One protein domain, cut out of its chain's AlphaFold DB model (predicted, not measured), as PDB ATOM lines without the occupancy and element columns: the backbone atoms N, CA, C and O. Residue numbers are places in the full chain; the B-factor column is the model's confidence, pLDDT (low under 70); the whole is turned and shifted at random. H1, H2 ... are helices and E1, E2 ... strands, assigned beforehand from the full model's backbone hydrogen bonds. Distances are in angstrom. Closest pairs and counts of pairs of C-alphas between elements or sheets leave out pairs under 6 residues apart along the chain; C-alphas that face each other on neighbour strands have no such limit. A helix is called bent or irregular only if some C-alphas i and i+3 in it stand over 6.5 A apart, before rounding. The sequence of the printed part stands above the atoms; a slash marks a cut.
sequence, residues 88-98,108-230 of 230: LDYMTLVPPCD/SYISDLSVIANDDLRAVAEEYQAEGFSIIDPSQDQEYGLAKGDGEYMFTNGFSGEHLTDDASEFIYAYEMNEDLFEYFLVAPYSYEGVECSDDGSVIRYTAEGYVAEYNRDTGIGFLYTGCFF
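This is residues 88 to 98 and 108 to 230 of the 230 residues of an uncharacterized protein of Oscillospiraceae bacterium (UniProt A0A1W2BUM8). One twisted sheet of six strands forms a wall through the domain, with H1 over one face near the E3 edge and H3 over the opposite face near E8 and E7: three layers, helices on both faces of a sheet. Beyond the E3 edge, the small strand pair E1 and E2 and the short helix H2 form a side group. The 134 printed residues include three named helices and eight named strands, along the chain E1 H1 H2 E2 E3 E4 H3 E5 E6 E7 E8, class mixed. The large sheet, order E3 E4 E8 E7 E6 E5, is antiparallel, and E5 E6 E7 E8 are a meander, each strand the antiparallel neighbour of the one before. The whole is compact, radius of gyration of the C-alphas 14.5 A, and rounded, spanning 38 by 38 by 32 A.

Find C-alpha 168 at (18.655, -17.865, 26.289); from there E4, residues 168 to 176, runs 27.2 A. Beside it look for E3, residues 158 to 164, 20.4 A, and E8, residues 221 to 229, 26.6 A, ending at C-alpha 229 at (20.933, -16.791, 29.897). Next come E7, residues 211 to 216, E6, residues 203 to 208, and E5, residues 196 to 199. H1, residues 119 to 131, starts at C-alpha 119 at (27.931, -40.927, 10.378) and runs 18.6 A; H3, residues 179 to 190, runs 15.9 A. H2 is residues 138 to 143, E1 residues 91 to 93 and E2 residues 153 to 155.

In the hairpin E3 and E4, N 161 and O 172 are 2.8 A apart; between E4 and E8, N 171 and O 226 are 2.8 A apart, both within hydrogen-bond range. H1 is on the sheet at a height of 9.5 A, over E3 and E4 and along the strands; its closest C-alphas to E3 are Leu 121 and Gly 158, 6.8 A. H3, on the opposite face, has a height of 8.9 A over E8 and E7; C-alphas Phe 182 and Gly 222, its closest to E8, are 5.8 A apart. H2 only grazes the sheet with residues 138 to 141. E2 runs on into E3 at 76 degrees and is antiparallel to E1, with N 92 and O 154 2.9 A apart. Each O i to N i+4 pair is within range in H1 and H2, but 4 of 8 in H3, which is only just irregular: C-alphas 186 and 189 are 6.6 A apart.

The farthest C-alphas, Asp 98 and Asp 200, are 45.1 A apart. Residues 99 to 107 are not printed; look across that cut from C-alpha 98 to C-alpha 108, 21.4 A. Of the links printed whole, none is long. Mean pLDDT of the printed part is 91.9; residues 191 to 193 and 230 are under 70.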
ATOM      1  N   LEU A  88      47.269 -30.795  11.696       97.25
ATOM      2  CA  LEU A  88      47.109 -30.731  10.241       97.25
ATOM      3  C   LEU A  88      46.285 -31.894   9.656       97.25
ATOM      4  O   LEU A  88      45.959 -31.860   8.471       97.25
ATOM      5  N   ASP A  89      45.944 -32.908  10.460       97.38
ATOM      6  CA  ASP A  89      45.035 -33.982  10.046       97.38
ATOM      7  C   ASP A  89      43.558 -33.552  10.148       97.38
ATOM      8  O   ASP A  89      42.717 -34.099   9.434       97.38
ATOM      9  N   TYR A  90      43.244 -32.567  11.002       96.62
ATOM     10  CA  TYR A  90      41.868 -32.136  11.305       96.62
ATOM     11  C   TYR A  90      41.574 -30.681  10.914       96.62
ATOM     12  O   TYR A  90      40.407 -30.293  10.786       96.62
ATOM     13  N   MET A  91      42.611 -29.865  10.724       96.94
ATOM     14  CA  MET A  91      42.484 -28.422  10.544       96.94
ATOM     15  C   MET A  91      43.082 -27.941   9.219       96.94
ATOM     16  O   MET A  91      44.001 -28.540   8.661       96.94
ATOM     17  N   THR A  92      42.556 -26.829   8.714       96.12
ATOM     18  CA  THR A  92      43.043 -26.133   7.518       96.12
ATOM     19  C   THR A  92      43.262 -24.659   7.817       96.12
ATOM     20  O   THR A  92      42.790 -24.168   8.834       96.12
ATOM     21  N   LEU A  93      43.969 -23.955   6.938       95.38
ATOM     22  CA  LEU A  93      44.201 -22.524   7.104       95.38
ATOM     23  C   LEU A  93      42.885 -21.746   7.026       95.38
ATOM     24  O   LEU A  93      42.077 -21.973   6.121       95.38
ATOM     25  N   VAL A  94      42.716 -20.788   7.930       92.75
ATOM     26  CA  VAL A  94      41.653 -19.787   7.864       92.75
ATOM     27  C   VAL A  94      41.802 -19.003   6.549       92.75
ATOM     28  O   VAL A  94      42.920 -18.614   6.186       92.75
ATOM     29  N   PRO A  95      40.712 -18.760   5.794       91.06
ATOM     30  CA  PRO A  95      40.783 -17.954   4.585       91.06
ATOM     31  C   PRO A  95      41.295 -16.541   4.907       91.06
ATOM     32  O   PRO A  95      40.859 -15.944   5.894       91.06
ATOM     33  N   PRO A  96      42.185 -15.954   4.084       89.19
ATOM     34  CA  PRO A  96      42.641 -14.584   4.298       89.19
ATOM     35  C   PRO A  96      41.459 -13.609   4.382       89.19
ATOM     36  O   PRO A  96      40.595 -13.629   3.503       89.19
ATOM     37  N   CYS A  97      41.421 -12.735   5.396       84.75
ATOM     38  CA  CYS A  97      40.274 -11.840   5.622       84.75
ATOM     39  C   CYS A  97      39.922 -10.981   4.390       84.75
ATOM     40  O   CYS A  97      38.755 -10.678   4.160       84.75
ATOM     41  N   ASP A  98      40.924 -10.578   3.601       87.50
ATOM     42  CA  ASP A  98      40.770  -9.767   2.387       87.50
ATOM     43  C   ASP A  98      40.216 -10.551   1.185       87.50
ATOM     44  O   ASP A  98      39.834  -9.953   0.176       87.50
ATOM     45  N   SER A 108      23.362 -19.605   6.559       93.06
ATOM     46  CA  SER A 108      22.709 -20.726   5.907       93.06
ATOM     47  C   SER A 108      22.618 -21.883   6.890       93.06
ATOM     48  O   SER A 108      23.615 -22.318   7.462       93.06
ATOM     49  N   TYR A 109      21.409 -22.408   7.063       95.19
ATOM     50  CA  TYR A 109      21.168 -23.593   7.876       95.19
ATOM     51  C   TYR A 109      20.884 -24.792   6.980       95.19
ATOM     52  O   TYR A 109      20.138 -24.696   5.997       95.19
ATOM     53  N   ILE A 110      21.418 -25.953   7.346       93.25
ATOM     54  CA  ILE A 110      21.204 -27.180   6.579       93.25
ATOM     55  C   ILE A 110      19.899 -27.861   6.995       93.25
ATOM     56  O   ILE A 110      19.625 -28.118   8.166       93.25
ATOM     57  N   SER A 111      19.071 -28.169   5.998       90.62
ATOM     58  CA  SER A 111      17.832 -28.944   6.178       90.62
ATOM     59  C   SER A 111      18.007 -30.431   5.863       90.62
ATOM     60  O   SER A 111      17.214 -31.252   6.317       90.62
ATOM     61  N   ASP A 112      19.047 -30.774   5.102       93.94
ATOM     62  CA  ASP A 112      19.443 -32.141   4.780       93.94
ATOM     63  C   ASP A 112      20.797 -32.427   5.431       93.94
ATOM     64  O   ASP A 112      21.839 -32.010   4.929       93.94
ATOM     65  N   LEU A 113      20.778 -33.139   6.560       94.44
ATOM     66  CA  LEU A 113      21.984 -33.466   7.324       94.44
ATOM     67  C   LEU A 113      22.890 -34.490   6.618       94.44
ATOM     68  O   LEU A 113      24.000 -34.730   7.084       94.44
ATOM     69  N   SER A 114      22.482 -35.064   5.478       94.31
ATOM     70  CA  SER A 114      23.342 -35.974   4.701       94.31
ATOM     71  C   SER A 114      24.588 -35.301   4.111       94.31
ATOM     72  O   SER A 114      25.506 -36.000   3.681       94.31
ATOM     73  N   VAL A 115      24.654 -33.964   4.137       92.25
ATOM     74  CA  VAL A 115      25.869 -33.198   3.818       92.25
ATOM     75  C   VAL A 115      26.988 -33.407   4.847       92.25
ATOM     76  O   VAL A 115      28.157 -33.249   4.504       92.25
ATOM     77  N   ILE A 116      26.654 -33.817   6.079       93.75
ATOM     78  CA  ILE A 116      27.629 -34.228   7.092       93.75
ATOM     79  C   ILE A 116      28.058 -35.666   6.774       93.75
ATOM     80  O   ILE A 116      27.281 -36.621   6.896       93.75
ATOM     81  N   ALA A 117      29.303 -35.806   6.309       90.88
ATOM     82  CA  ALA A 117      29.826 -37.056   5.766       90.88
ATOM     83  C   ALA A 117      30.076 -38.134   6.833       90.88
ATOM     84  O   ALA A 117      29.851 -39.312   6.562       90.88
ATOM     85  N   ASN A 118      30.535 -37.741   8.024       94.00
ATOM     86  CA  ASN A 118      30.773 -38.654   9.136       94.00
ATOM     87  C   ASN A 118      29.437 -39.059   9.784       94.00
ATOM     88  O   ASN A 118      28.654 -38.202  10.197       94.00
ATOM     89  N   ASP A 119      29.183 -40.367   9.862       95.38
ATOM     90  CA  ASP A 119      27.931 -40.927  10.378       95.38
ATOM     91  C   ASP A 119      27.706 -40.606  11.866       95.38
ATOM     92  O   ASP A 119      26.572 -40.322  12.254       95.38
ATOM     93  N   ASP A 120      28.767 -40.608  12.678       94.88
ATOM     94  CA  ASP A 120      28.699 -40.284  14.103       94.88
ATOM     95  C   ASP A 120      28.417 -38.787  14.302       94.88
ATOM     96  O   ASP A 120      27.477 -38.441  15.014       94.88
ATOM     97  N   LEU A 121      29.128 -37.886  13.607       94.94
ATOM     98  CA  LEU A 121      28.834 -36.442  13.640       94.94
ATOM     99  C   LEU A 121      27.414 -36.140  13.154       94.94
ATOM    100  O   LEU A 121      26.714 -35.322  13.753       94.94
ATOM    101  N   ARG A 122      26.964 -36.812  12.087       95.88
ATOM    102  CA  ARG A 122      25.601 -36.650  11.576       95.88
ATOM    103  C   ARG A 122      24.567 -37.095  12.607       95.88
ATOM    104  O   ARG A 122      23.570 -36.401  12.776       95.88
ATOM    105  N   ALA A 123      24.812 -38.191  13.327       94.50
ATOM    106  CA  ALA A 123      23.935 -38.631  14.409       94.50
ATOM    107  C   ALA A 123      23.854 -37.594  15.545       94.50
ATOM    108  O   ALA A 123      22.762 -37.338  16.054       94.50
ATOM    109  N   VAL A 124      24.972 -36.945  15.898       93.38
ATOM    110  CA  VAL A 124      24.969 -35.839  16.874       93.38
ATOM    111  C   VAL A 124      24.144 -34.656  16.355       93.38
ATOM    112  O   VAL A 124      23.291 -34.140  17.075       93.38
ATOM    113  N   ALA A 125      24.337 -34.247  15.098       95.62
ATOM    114  CA  ALA A 125      23.567 -33.159  14.495       95.62
ATOM    115  C   ALA A 125      22.058 -33.460  14.450       95.62
ATOM    116  O   ALA A 125      21.246 -32.584  14.744       95.62
ATOM    117  N   GLU A 126      21.673 -34.699  14.124       95.75
ATOM    118  CA  GLU A 126      20.277 -35.162  14.125       95.75
ATOM    119  C   GLU A 126      19.647 -35.079  15.524       95.75
ATOM    120  O   GLU A 126      18.488 -34.674  15.652       95.75
ATOM    121  N   GLU A 127      20.400 -35.420  16.576       93.94
ATOM    122  CA  GLU A 127      19.939 -35.296  17.962       93.94
ATOM    123  C   GLU A 127      19.685 -33.830  18.334       93.94
ATOM    124  O   GLU A 127      18.581 -33.498  18.770       93.94
ATOM    125  N   TYR A 128      20.643 -32.933  18.085       94.25
ATOM    126  CA  TYR A 128      20.475 -31.506  18.385       94.25
ATOM    127  C   TYR A 128      19.375 -30.852  17.535       94.25
ATOM    128  O   TYR A 128      18.583 -30.058  18.052       94.25
ATOM    129  N   GLN A 129      19.238 -31.229  16.260       95.44
ATOM    130  CA  GLN A 129      18.138 -30.754  15.418       95.44
ATOM    131  C   GLN A 129      16.773 -31.200  15.972       95.44
ATOM    132  O   GLN A 129      15.816 -30.422  15.965       95.44
ATOM    133  N   ALA A 130      16.672 -32.422  16.509       95.62
ATOM    134  CA  ALA A 130      15.457 -32.900  17.172       95.62
ATOM    135  C   ALA A 130      15.139 -32.142  18.477       95.62
ATOM    136  O   ALA A 130      13.976 -32.103  18.890       95.62
ATOM    137  N   GLU A 131      16.141 -31.527  19.107       93.31
ATOM    138  CA  GLU A 131      15.995 -30.679  20.297       93.31
ATOM    139  C   GLU A 131      15.702 -29.204  19.975       93.31
ATOM    140  O   GLU A 131      15.375 -28.440  20.880       93.31
ATOM    141  N   GLY A 132      15.701 -28.828  18.692       94.69
ATOM    142  CA  GLY A 132      15.326 -27.491  18.227       94.69
ATOM    143  C   GLY A 132      16.492 -26.622  17.762       94.69
ATOM    144  O   GLY A 132      16.265 -25.461  17.421       94.69
ATOM    145  N   PHE A 133      17.713 -27.164  17.705       95.88
ATOM    146  CA  PHE A 133      18.859 -26.449  17.150       95.88
ATOM    147  C   PHE A 133      18.739 -26.306  15.632       95.88
ATOM    148  O   PHE A 133      18.338 -27.231  14.918       95.88
ATOM    149  N   SER A 134      19.145 -25.142  15.138       97.19
ATOM    150  CA  SER A 134      19.403 -24.911  13.721       97.19
ATOM    151  C   SER A 134      20.877 -25.195  13.462       97.19
ATOM    152  O   SER A 134      21.744 -24.552  14.050       97.19
ATOM    153  N   ILE A 135      21.160 -26.187  12.619       97.44
ATOM    154  CA  ILE A 135      22.530 -26.577  12.272       97.44
ATOM    155  C   ILE A 135      23.010 -25.688  11.125       97.44
ATOM    156  O   ILE A 135      22.340 -25.609  10.092       97.44
ATOM    157  N   ILE A 136      24.135 -25.009  11.327       95.38
ATOM    158  CA  ILE A 136      24.753 -24.114  10.343       95.38
ATOM    159  C   ILE A 136      25.436 -24.968   9.271       95.38
ATOM    160  O   ILE A 136      25.938 -26.056   9.558       95.38
ATOM    161  N   ASP A 137      25.403 -24.511   8.021       93.62
ATOM    162  CA  ASP A 137      26.079 -25.176   6.910       93.62
ATOM    163  C   ASP A 137      27.598 -25.210   7.144       93.62
ATOM    164  O   ASP A 137      28.237 -24.156   7.113       93.62
ATOM    165  N   PRO A 138      28.219 -26.394   7.320       91.44
ATOM    166  CA  PRO A 138      29.654 -26.469   7.570       91.44
ATOM    167  C   PRO A 138      30.489 -25.853   6.446       91.44
ATOM    168  O   PRO A 138      31.575 -25.342   6.700       91.44
ATOM    169  N   SER A 139      29.994 -25.866   5.201       91.38
ATOM    170  CA  SER A 139      30.707 -25.244   4.080       91.38
ATOM    171  C   SER A 139      30.794 -23.726   4.217       91.38
ATOM    172  O   SER A 139      31.800 -23.142   3.823       91.38
ATOM    173  N   GLN A 140      29.790 -23.109   4.844       91.00
ATOM    174  CA  GLN A 140      29.802 -21.690   5.158       91.00
ATOM    175  C   GLN A 140      30.808 -21.376   6.266       91.00
ATOM    176  O   GLN A 140      31.585 -20.432   6.132       91.00
ATOM    177  N   ASP A 141      30.842 -22.190   7.326       90.12
ATOM    178  CA  ASP A 141      31.828 -22.020   8.395       90.12
ATOM    179  C   ASP A 141      33.263 -22.079   7.848       90.12
ATOM    180  O   ASP A 141      34.121 -21.313   8.282       90.12
ATOM    181  N   GLN A 142      33.518 -22.931   6.849       91.31
ATOM    182  CA  GLN A 142      34.806 -22.968   6.151       91.31
ATOM    183  C   GLN A 142      35.027 -21.748   5.246       91.31
ATOM    184  O   GLN A 142      36.103 -21.158   5.260       91.31
ATOM    185  N   GLU A 143      34.038 -21.368   4.436       92.25
ATOM    186  CA  GLU A 143      34.170 -20.265   3.475       92.25
ATOM    187  C   GLU A 143      34.484 -18.928   4.161       92.25
ATOM    188  O   GLU A 143      35.291 -18.147   3.654       92.25
ATOM    189  N   TYR A 144      33.889 -18.695   5.331       89.94
ATOM    190  CA  TYR A 144      33.998 -17.438   6.070       89.94
ATOM    191  C   TYR A 144      34.940 -17.510   7.282       89.94
ATOM    192  O   TYR A 144      35.030 -16.543   8.036       89.94
ATOM    193  N   GLY A 145      35.649 -18.627   7.488       90.25
ATOM    194  CA  GLY A 145      36.586 -18.767   8.609       90.25
ATOM    195  C   GLY A 145      35.913 -18.734   9.987       90.25
ATOM    196  O   GLY A 145      36.466 -18.175  10.932       90.25
ATOM    197  N   LEU A 146      34.693 -19.266  10.095       89.25
ATOM    198  CA  LEU A 146      33.868 -19.236  11.311       89.25
ATOM    199  C   LEU A 146      33.923 -20.543  12.115       89.25
ATOM    200  O   LEU A 146      33.493 -20.569  13.272       89.25
ATOM    201  N   ALA A 147      34.473 -21.616  11.536       92.06
ATOM    202  CA  ALA A 147      34.752 -22.847  12.270       92.06
ATOM    203  C   ALA A 147      35.736 -22.594  13.427       92.06
ATOM    204  O   ALA A 147      36.601 -21.723  13.350       92.06
ATOM    205  N   LYS A 148      35.617 -23.371  14.515       91.56
ATOM    206  CA  LYS A 148      36.528 -23.253  15.670       91.56
ATOM    207  C   LYS A 148      37.978 -23.528  15.260       91.56
ATOM    208  O   LYS A 148      38.223 -24.300  14.336       91.56
ATOM    209  N   GLY A 149      38.923 -22.932  15.979       92.56
ATOM    210  CA  GLY A 149      40.344 -23.007  15.669       92.56
ATOM    211  C   GLY A 149      41.169 -21.970  16.428       92.56
ATOM    212  O   GLY A 149      40.751 -21.542  17.504       92.56
ATOM    213  N   ASP A 150      42.308 -21.586  15.863       90.69
ATOM    214  CA  ASP A 150      43.164 -20.482  16.313       90.69
ATOM    215  C   ASP A 150      43.196 -19.353  15.260       90.69
ATOM    216  O   ASP A 150      42.417 -19.342  14.302       90.69
ATOM    217  N   GLY A 151      44.085 -18.373  15.445       85.94
ATOM    218  CA  GLY A 151      44.275 -17.258  14.514       85.94
ATOM    219  C   GLY A 151      44.783 -17.626  13.110       85.94
ATOM    220  O   GLY A 151      44.811 -16.754  12.242       85.94
ATOM    221  N   GLU A 152      45.184 -18.875  12.854       91.50
ATOM    222  CA  GLU A 152      45.707 -19.326  11.557       91.50
ATOM    223  C   GLU A 152      44.982 -20.561  11.001       91.50
ATOM    224  O   GLU A 152      44.813 -20.669   9.786       91.50
ATOM    225  N   TYR A 153      44.519 -21.472  11.854       94.75
ATOM    226  CA  TYR A 153      43.917 -22.752  11.499       94.75
ATOM    227  C   TYR A 153      42.493 -22.878  12.040       94.75
ATOM    228  O   TYR A 153      42.207 -22.495  13.166       94.75
ATOM    229  N   MET A 154      41.614 -23.530  11.280       95.00
ATOM    230  CA  MET A 154      40.246 -23.886  11.672       95.00
ATOM    231  C   MET A 154      39.956 -25.370  11.425       95.00
ATOM    232  O   MET A 154      40.499 -25.973  10.497       95.00
ATOM    233  N   PHE A 155      39.081 -25.971  12.232       95.75
ATOM    234  CA  PHE A 155      38.628 -27.352  12.051       95.75
ATOM    235  C   PHE A 155      37.840 -27.518  10.755       95.75
ATOM    236  O   PHE A 155      37.016 -26.674  10.420       95.75
ATOM    237  N   THR A 156      38.057 -28.634  10.059       94.38
ATOM    238  CA  THR A 156      37.456 -28.903   8.736       94.38
ATOM    239  C   THR A 156      36.257 -29.843   8.777       94.38
ATOM    240  O   THR A 156      35.314 -29.681   8.004       94.38
ATOM    241  N   ASN A 157      36.275 -30.819   9.686       95.12
ATOM    242  CA  ASN A 157      35.265 -31.868   9.767       95.12
ATOM    243  C   ASN A 157      34.423 -31.677  11.025       95.12
ATOM    244  O   ASN A 157      34.832 -32.055  12.121       95.12
ATOM    245  N   GLY A 158      33.237 -31.097  10.875       95.38
ATOM    246  CA  GLY A 158      32.338 -30.861  11.993       95.38
ATOM    247  C   GLY A 158      31.122 -30.038  11.613       95.38
ATOM    248  O   GLY A 158      30.808 -29.882  10.434       95.38
ATOM    249  N   PHE A 159      30.438 -29.527  12.626       95.81
ATOM    250  CA  PHE A 159      29.349 -28.576  12.467       95.81
ATOM    251  C   PHE A 159      29.253 -27.655  13.681       95.81
ATOM    252  O   PHE A 159      29.684 -27.988  14.792       95.81
ATOM    253  N   SER A 160      28.620 -26.510  13.462       95.69
ATOM    254  CA  SER A 160      28.114 -25.643  14.513       95.69
ATOM    255  C   SER A 160      26.584 -25.585  14.457       95.69
ATOM    256  O   SER A 160      25.951 -25.904  13.445       95.69
ATOM    257  N   GLY A 161      25.956 -25.246  15.573       95.12
ATOM    258  CA  GLY A 161      24.513 -25.097  15.647       95.12
ATOM    259  C   GLY A 161      24.106 -24.140  16.748       95.12
ATOM    260  O   GLY A 161      24.816 -23.970  17.738       95.12
ATOM    261  N   GLU A 162      22.936 -23.540  16.580       94.94
ATOM    262  CA  GLU A 162      22.391 -22.580  17.533       94.94
ATOM    263  C   GLU A 162      20.933 -22.875  17.872       94.94
ATOM    264  O   GLU A 162      20.141 -23.334  17.044       94.94
ATOM    265  N   HIS A 163      20.569 -22.575  19.110       94.69
ATOM    266  CA  HIS A 163      19.203 -22.585  19.588       94.69
ATOM    267  C   HIS A 163      18.943 -21.277  20.332       94.69
ATOM    268  O   HIS A 163      19.490 -20.998  21.401       94.69
ATOM    269  N   LEU A 164      18.121 -20.433  19.710       91.75
ATOM    270  CA  LEU A 164      17.792 -19.104  20.203       91.75
ATOM    271  C   LEU A 164      16.376 -19.116  20.778       91.75
ATOM    272  O   LEU A 164      15.410 -19.461  20.096       91.75
ATOM    273  N   THR A 165      16.255 -18.710  22.037       89.50
ATOM    274  CA  THR A 165      14.982 -18.570  22.750       89.50
ATOM    275  C   THR A 165      14.831 -17.148  23.291       89.50
ATOM    276  O   THR A 165      15.786 -16.376  23.300       89.50
ATOM    277  N   ASP A 166      13.642 -16.800  23.790       88.69
ATOM    278  CA  ASP A 166      13.403 -15.484  24.408       88.69
ATOM    279  C   ASP A 166      14.282 -15.236  25.655       88.69
ATOM    280  O   ASP A 166      14.551 -14.085  25.998       88.69
ATOM    281  N   ASP A 167      14.721 -16.306  26.333       87.69
ATOM    282  CA  ASP A 167      15.422 -16.257  27.626       87.69
ATOM    283  C   ASP A 167      16.906 -16.670  27.533       87.69
ATOM    284  O   ASP A 167      17.646 -16.539  28.512       87.69
ATOM    285  N   ALA A 168      17.337 -17.250  26.410       88.06
ATOM    286  CA  ALA A 168      18.655 -17.865  26.289       88.06
ATOM    287  C   ALA A 168      19.136 -17.992  24.839       88.06
ATOM    288  O   ALA A 168      18.331 -18.201  23.928       88.06
ATOM    289  N   SER A 169      20.457 -17.961  24.672       89.81
ATOM    290  CA  SER A 169      21.163 -18.323  23.440       89.81
ATOM    291  C   SER A 169      22.081 -19.503  23.721       89.81
ATOM    292  O   SER A 169      22.968 -19.403  24.567       89.81
ATOM    293  N   GLU A 170      21.864 -20.609  23.023       92.25
ATOM    294  CA  GLU A 170      22.605 -21.856  23.192       92.25
ATOM    295  C   GLU A 170      23.337 -22.189  21.890       92.25
ATOM    296  O   GLU A 170      22.764 -22.064  20.808       92.25
ATOM    297  N   PHE A 171      24.591 -22.624  21.989       92.50
ATOM    298  CA  PHE A 171      25.425 -22.996  20.851       92.50
ATOM    299  C   PHE A 171      26.060 -24.363  21.081       92.50
ATOM    300  O   PHE A 171      26.466 -24.697  22.197       92.50
ATOM    301  N   ILE A 172      26.172 -25.128  20.002       94.81
ATOM    302  CA  ILE A 172      26.879 -26.402  19.945       94.81
ATOM    303  C   ILE A 172      27.936 -26.333  18.849       94.81
ATOM    304  O   ILE A 172      27.689 -25.831  17.755       94.81
ATOM    305  N   TYR A 173      29.110 -26.865  19.144       94.88
ATOM    306  CA  TYR A 173      30.181 -27.096  18.187       94.88
ATOM    307  C   TYR A 173      30.603 -28.548  18.311       94.88
ATOM    308  O   TYR A 173      30.843 -28.992  19.429       94.88
ATOM    309  N   ALA A 174      30.710 -29.284  17.212       96.69
ATOM    310  CA  ALA A 174      31.176 -30.666  17.225       96.69
ATOM    311  C   ALA A 174      32.125 -30.899  16.054       96.69
ATOM    312  O   ALA A 174      31.745 -30.657  14.910       96.69
ATOM    313  N   TYR A 175      33.336 -31.379  16.334       97.38
ATOM    314  CA  TYR A 175      34.352 -31.631  15.314       97.38
ATOM    315  C   TYR A 175      35.060 -32.963  15.542       97.38
ATOM    316  O   TYR A 175      35.223 -33.416  16.679       97.38
ATOM    317  N   GLU A 176      35.513 -33.566  14.446       97.19
ATOM    318  CA  GLU A 176      36.553 -34.587  14.500       97.19
ATOM    319  C   GLU A 176      37.859 -33.943  14.964       97.19
ATOM    320  O   GLU A 176      38.308 -32.940  14.406       97.19
ATOM    321  N   MET A 177      38.459 -34.524  15.993       97.44
ATOM    322  CA  MET A 177      39.718 -34.070  16.566       97.44
ATOM    323  C   MET A 177      40.353 -35.197  17.378       97.44
ATOM    324  O   MET A 177      39.706 -36.193  17.696       97.44
ATOM    325  N   ASN A 178      41.621 -35.042  17.737       97.88
ATOM    326  CA  ASN A 178      42.231 -35.878  18.768       97.88
ATOM    327  C   ASN A 178      42.089 -35.223  20.157       97.88
ATOM    328  O   ASN A 178      41.596 -34.102  20.285       97.88
ATOM    329  N   GLU A 179      42.527 -35.938  21.194       97.12
ATOM    330  CA  GLU A 179      42.429 -35.487  22.587       97.12
ATOM    331  C   GLU A 179      43.247 -34.216  22.855       97.12
ATOM    332  O   GLU A 179      42.746 -33.305  23.509       97.12
ATOM    333  N   ASP A 180      44.448 -34.101  22.278       96.75
ATOM    334  CA  ASP A 180      45.315 -32.926  22.451       96.75
ATOM    335  C   ASP A 180      44.648 -31.653  21.894       96.75
ATOM    336  O   ASP A 180      44.636 -30.599  22.535       96.75
ATOM    337  N   LEU A 181      44.031 -31.751  20.711       96.62
ATOM    338  CA  LEU A 181      43.279 -30.656  20.096       96.62
ATOM    339  C   LEU A 181      41.999 -30.338  20.879       96.62
ATOM    340  O   LEU A 181      41.635 -29.170  20.996       96.62
ATOM    341  N   PHE A 182      41.324 -31.346  21.436       96.38
ATOM    342  CA  PHE A 182      40.162 -31.136  22.299       96.38
ATOM    343  C   PHE A 182      40.518 -30.327  23.548       96.38
ATOM    344  O   PHE A 182      39.866 -29.317  23.839       96.38
ATOM    345  N   GLU A 183      41.560 -30.746  24.266       93.50
ATOM    346  CA  GLU A 183      42.026 -30.052  25.462       93.50
ATOM    347  C   GLU A 183      42.446 -28.615  25.139       93.50
ATOM    348  O   GLU A 183      42.079 -27.684  25.862       93.50
ATOM    349  N   TYR A 184      43.145 -28.414  24.021       93.00
ATOM    350  CA  TYR A 184      43.619 -27.093  23.628       93.00
ATOM    351  C   TYR A 184      42.494 -26.164  23.155       93.00
ATOM    352  O   TYR A 184      42.370 -25.055  23.664       93.00
ATOM    353  N   PHE A 185      41.655 -26.592  22.210       92.25
ATOM    354  CA  PHE A 185      40.698 -25.701  21.541       92.25
ATOM    355  C   PHE A 185      39.339 -25.601  22.233       92.25
ATOM    356  O   PHE A 185      38.677 -24.565  22.137       92.25
ATOM    357  N   LEU A 186      38.880 -26.664  22.901       91.75
ATOM    358  CA  LEU A 186      37.537 -26.691  23.491       91.75
ATOM    359  C   LEU A 186      37.551 -26.553  25.013       91.75
ATOM    360  O   LEU A 186      36.573 -26.040  25.560       91.75
ATOM    361  N   VAL A 187      38.635 -26.952  25.689       90.62
ATOM    362  CA  VAL A 187      38.747 -26.898  27.159       90.62
ATOM    363  C   VAL A 187      39.526 -25.678  27.641       90.62
ATOM    364  O   VAL A 187      38.993 -24.896  28.433       90.62
ATOM    365  N   ALA A 188      40.762 -25.478  27.173       87.50
ATOM    366  CA  ALA A 188      41.649 -24.433  27.689       87.50
ATOM    367  C   ALA A 188      41.038 -23.014  27.675       87.50
ATOM    368  O   ALA A 188      41.153 -22.336  28.704       87.50
ATOM    369  N   PRO A 189      40.303 -22.571  26.628       82.62
ATOM    370  CA  PRO A 189      39.717 -21.227  26.591       82.62
ATOM    371  C   PRO A 189      38.632 -20.988  27.651       82.62
ATOM    372  O   PRO A 189      38.300 -19.845  27.955       82.62
ATOM    373  N   TYR A 190      38.090 -22.062  28.234       75.50
ATOM    374  CA  TYR A 190      36.990 -22.030  29.199       75.50
ATOM    375  C   TYR A 190      37.390 -22.613  30.561       75.50
ATOM    376  O   TYR A 190      36.533 -22.977  31.370       75.50
ATOM    377  N   SER A 191      38.697 -22.701  30.829       67.44
ATOM    378  CA  SER A 191      39.273 -23.196  32.083       67.44
ATOM    379  C   SER A 191      39.084 -22.202  33.245       67.44
ATOM    380  O   SER A 191      40.023 -21.652  33.817       67.44
ATOM    381  N   TYR A 192      37.827 -21.945  33.605       67.12
ATOM    382  CA  TYR A 192      37.446 -21.075  34.715       67.12
ATOM    383  C   TYR A 192      37.492 -21.805  36.067       67.12
ATOM    384  O   TYR A 192      37.481 -23.035  36.156       67.12
ATOM    385  N   GLU A 193      37.490 -21.041  37.164       68.06
ATOM    386  CA  GLU A 193      37.264 -21.618  38.491       68.06
ATOM    387  C   GLU A 193      35.905 -22.342  38.535       68.06
ATOM    388  O   GLU A 193      34.874 -21.776  38.175       68.06
ATOM    389  N   GLY A 194      35.891 -23.585  39.025       72.94
ATOM    390  CA  GLY A 194      34.662 -24.369  39.198       72.94
ATOM    391  C   GLY A 194      34.324 -25.333  38.059       72.94
ATOM    392  O   GLY A 194      33.250 -25.930  38.106       72.94
ATOM    393  N   VAL A 195      35.217 -25.522  37.083       85.19
ATOM    394  CA  VAL A 195      35.094 -26.602  36.093       85.19
ATOM    395  C   VAL A 195      35.259 -27.963  36.786       85.19
ATOM    396  O   VAL A 195      36.275 -28.234  37.428       85.19
ATOM    397  N   GLU A 196      34.257 -28.830  36.653       91.12
ATOM    398  CA  GLU A 196      34.307 -30.232  37.072       91.12
ATOM    399  C   GLU A 196      34.746 -31.106  35.893       91.12
ATOM    400  O   GLU A 196      34.222 -30.959  34.791       91.12
ATOM    401  N   CYS A 197      35.683 -32.030  36.124       93.00
ATOM    402  CA  CYS A 197      36.118 -33.012  35.130       93.00
ATOM    403  C   CYS A 197      35.683 -34.426  35.546       93.00
ATOM    404  O   CYS A 197      35.867 -34.830  36.698       93.00
ATOM    405  N   SER A 198      35.114 -35.175  34.602       94.62
ATOM    406  CA  SER A 198      34.827 -36.605  34.724       94.62
ATOM    407  C   SER A 198      35.409 -37.359  33.534       94.62
ATOM    408  O   SER A 198      35.168 -36.961  32.398       94.62
ATOM    409  N   ASP A 199      36.094 -38.468  33.796       96.12
ATOM    410  CA  ASP A 199      36.660 -39.350  32.775       96.12
ATOM    411  C   ASP A 199      36.341 -40.809  33.136       96.12
ATOM    412  O   ASP A 199      36.637 -41.253  34.251       96.12
ATOM    413  N   ASP A 200      35.691 -41.539  32.226       95.00
ATOM    414  CA  ASP A 200      35.366 -42.963  32.392       95.00
ATOM    415  C   ASP A 200      36.251 -43.910  31.556       95.00
ATOM    416  O   ASP A 200      36.033 -45.125  31.552       95.00
ATOM    417  N   GLY A 201      37.275 -43.367  30.894       93.06
ATOM    418  CA  GLY A 201      38.192 -44.074  30.002       93.06
ATOM    419  C   GLY A 201      37.757 -44.069  28.535       93.06
ATOM    420  O   GLY A 201      38.623 -44.111  27.664       93.06
ATOM    421  N   SER A 202      36.459 -43.945  28.244       94.62
ATOM    422  CA  SER A 202      35.936 -43.776  26.878       94.62
ATOM    423  C   SER A 202      35.606 -42.316  26.585       94.62
ATOM    424  O   SER A 202      35.843 -41.834  25.480       94.62
ATOM    425  N   VAL A 203      35.089 -41.601  27.582       95.50
ATOM    426  CA  VAL A 203      34.629 -40.222  27.457       95.50
ATOM    427  C   VAL A 203      35.246 -39.370  28.558       95.50
ATOM    428  O   VAL A 203      35.114 -39.684  29.741       95.50
ATOM    429  N   ILE A 204      35.851 -38.250  28.161       95.69
ATOM    430  CA  ILE A 204      36.254 -37.175  29.069       95.69
ATOM    431  C   ILE A 204      35.282 -36.004  28.924       95.69
ATOM    432  O   ILE A 204      34.927 -35.611  27.814       95.69
ATOM    433  N   ARG A 205      34.814 -35.458  30.047       95.50
ATOM    434  CA  ARG A 205      33.860 -34.345  30.092       95.50
ATOM    435  C   ARG A 205      34.287 -33.301  31.110       95.50
ATOM    436  O   ARG A 205      34.504 -33.622  32.276       95.50
ATOM    437  N   TYR A 206      34.269 -32.050  30.674       92.81
ATOM    438  CA  TYR A 206      34.419 -30.849  31.479       92.81
ATOM    439  C   TYR A 206      33.069 -30.137  31.563       92.81
ATOM    440  O   TYR A 206      32.388 -29.952  30.557       92.81
ATOM    441  N   THR A 207      32.634 -29.772  32.766       90.44
ATOM    442  CA  THR A 207      31.344 -29.109  33.004       90.44
ATOM    443  C   THR A 207      31.533 -27.892  33.897       90.44
ATOM    444  O   THR A 207      32.142 -27.983  34.959       90.44
ATOM    445  N   ALA A 208      30.968 -26.763  33.487       85.88
ATOM    446  CA  ALA A 208      30.866 -25.542  34.278       85.88
ATOM    447  C   ALA A 208      29.481 -24.899  34.081       85.88
ATOM    448  O   ALA A 208      28.648 -25.380  33.311       85.88
ATOM    449  N   GLU A 209      29.184 -23.825  34.814       83.00
ATOM    450  CA  GLU A 209      27.904 -23.126  34.661       83.00
ATOM    451  C   GLU A 209      27.774 -22.544  33.245       83.00
ATOM    452  O   GLU A 209      28.543 -21.671  32.859       83.00
ATOM    453  N   GLY A 210      26.804 -23.048  32.472       81.19
ATOM    454  CA  GLY A 210      26.568 -22.622  31.087       81.19
ATOM    455  C   GLY A 210      27.536 -23.212  30.058       81.19
ATOM    456  O   GLY A 210      27.518 -22.770  28.915       81.19
ATOM    457  N   TYR A 211      28.358 -24.199  30.432       86.56
ATOM    458  CA  TYR A 211      29.408 -24.751  29.577       86.56
ATOM    459  C   TYR A 211      29.576 -26.263  29.785       86.56
ATOM    460  O   TYR A 211      29.688 -26.732  30.921       86.56
ATOM    461  N   VAL A 212      29.642 -27.023  28.692       92.00
ATOM    462  CA  VAL A 212      30.061 -28.433  28.694       92.00
ATOM    463  C   VAL A 212      30.959 -28.692  27.495       92.00
ATOM    464  O   VAL A 212      30.538 -28.467  26.366       92.00
ATOM    465  N   ALA A 213      32.152 -29.229  27.732       93.75
ATOM    466  CA  ALA A 213      32.991 -29.800  26.686       93.75
ATOM    467  C   ALA A 213      33.173 -31.294  26.932       93.75
ATOM    468  O   ALA A 213      33.390 -31.722  28.066       93.75
ATOM    469  N   GLU A 214      33.085 -32.101  25.885       95.81
ATOM    470  CA  GLU A 214      33.226 -33.548  25.990       95.81
ATOM    471  C   GLU A 214      33.901 -34.123  24.753       95.81
ATOM    472  O   GLU A 214      33.644 -33.693  23.630       95.81
ATOM    473  N   TYR A 215      34.752 -35.116  24.983       97.31
ATOM    474  CA  TYR A 215      35.475 -35.834  23.949       97.31
ATOM    475  C   TYR A 215      35.274 -37.333  24.106       97.31
ATOM    476  O   TYR A 215      35.452 -37.895  25.189       97.31
ATOM    477  N   ASN A 216      34.884 -37.973  23.007       96.69
ATOM    478  CA  ASN A 216      34.692 -39.412  22.927       96.69
ATOM    479  C   ASN A 216      35.881 -40.049  22.194       96.69
ATOM    480  O   ASN A 216      36.041 -39.873  20.984       96.69
ATOM    481  N   ARG A 217      36.685 -40.824  22.930       95.88
ATOM    482  CA  ARG A 217      37.890 -41.497  22.420       95.88
ATOM    483  C   ARG A 217      37.578 -42.588  21.397       95.88
ATOM    484  O   ARG A 217      38.435 -42.893  20.572       95.88
ATOM    485  N   ASP A 218      36.375 -43.162  21.434       95.12
ATOM    486  CA  ASP A 218      35.963 -44.212  20.498       95.12
ATOM    487  C   ASP A 218      35.632 -43.640  19.111       95.12
ATOM    488  O   ASP A 218      35.874 -44.305  18.103       95.12
ATOM    489  N   THR A 219      35.101 -42.413  19.050       94.75
ATOM    490  CA  THR A 219      34.705 -41.756  17.790       94.75
ATOM    491  C   THR A 219      35.679 -40.676  17.325       94.75
ATOM    492  O   THR A 219      35.610 -40.271  16.169       94.75
ATOM    493  N   GLY A 220      36.557 -40.174  18.201       96.56
ATOM    494  CA  GLY A 220      37.417 -39.024  17.901       96.56
ATOM    495  C   GLY A 220      36.623 -37.730  17.702       96.56
ATOM    496  O   GLY A 220      36.988 -36.902  16.876       96.56
ATOM    497  N   ILE A 221      35.494 -37.579  18.405       97.62
ATOM    498  CA  ILE A 221      34.639 -36.386  18.306       97.62
ATOM    499  C   ILE A 221      34.729 -35.613  19.612       97.62
ATOM    500  O   ILE A 221      34.402 -36.146  20.676       97.62
ATOM    501  N   GLY A 222      35.147 -34.355  19.504       96.44
ATOM    502  CA  GLY A 222      35.053 -33.366  20.568       96.44
ATOM    503  C   GLY A 222      33.877 -32.440  20.303       96.44
ATOM    504  O   GLY A 222      33.675 -31.993  19.172       96.44
ATOM    505  N   PHE A 223      33.098 -32.137  21.334       93.81
ATOM    506  CA  PHE A 223      32.057 -31.128  21.242       93.81
ATOM    507  C   PHE A 223      32.092 -30.151  22.405       93.81
ATOM    508  O   PHE A 223      32.546 -30.460  23.507       93.81
ATOM    509  N   LEU A 224      31.577 -28.962  22.127       93.25
ATOM    510  CA  LEU A 224      31.446 -27.851  23.042       93.25
ATOM    511  C   LEU A 224      30.013 -27.334  22.984       93.25
ATOM    512  O   LEU A 224      29.571 -26.827  21.957       93.25
ATOM    513  N   TYR A 225      29.323 -27.420  24.109       92.69
ATOM    514  CA  TYR A 225      28.055 -26.767  24.367       92.69
ATOM    515  C   TYR A 225      28.282 -25.513  25.219       92.69
ATOM    516  O   TYR A 225      28.922 -25.577  26.272       92.69
ATOM    517  N   THR A 226      27.703 -24.386  24.814       89.31
ATOM    518  CA  THR A 226      27.730 -23.125  25.569       89.31
ATOM    519  C   THR A 226      26.351 -22.472  25.573       89.31
ATOM    520  O   THR A 226      25.639 -22.499  24.573       89.31
ATOM    521  N   GLY A 227      25.943 -21.911  26.709       87.44
ATOM    522  CA  GLY A 227      24.646 -21.266  26.886       87.44
ATOM    523  C   GLY A 227      24.754 -19.937  27.630       87.44
ATOM    524  O   GLY A 227      25.257 -19.879  28.751       87.44
ATOM    525  N   CYS A 228      24.218 -18.880  27.026       78.94
ATOM    526  CA  CYS A 228      23.953 -17.589  27.652       78.94
ATOM    527  C   CYS A 228      22.501 -17.533  28.138       78.94
ATOM    528  O   CYS A 228      21.589 -17.831  27.372       78.94
ATOM    529  N   PHE A 229      22.273 -17.066  29.366       77.62
ATOM    530  CA  PHE A 229      20.933 -16.791  29.897       77.62
ATOM    531  C   PHE A 229      20.769 -15.290  30.155       77.62
ATOM    532  O   PHE A 229      21.668 -14.678  30.739       77.62
ATOM    533  N   PHE A 230      19.638 -14.717  29.732       65.56
ATOM    534  CA  PHE A 230      19.326 -13.284  29.842       65.56
ATOM    535  C   PHE A 230      18.486 -12.931  31.083       65.56
ATOM    536  O   PHE A 230      17.735 -13.798  31.595       65.56
TER     537      PHE A 230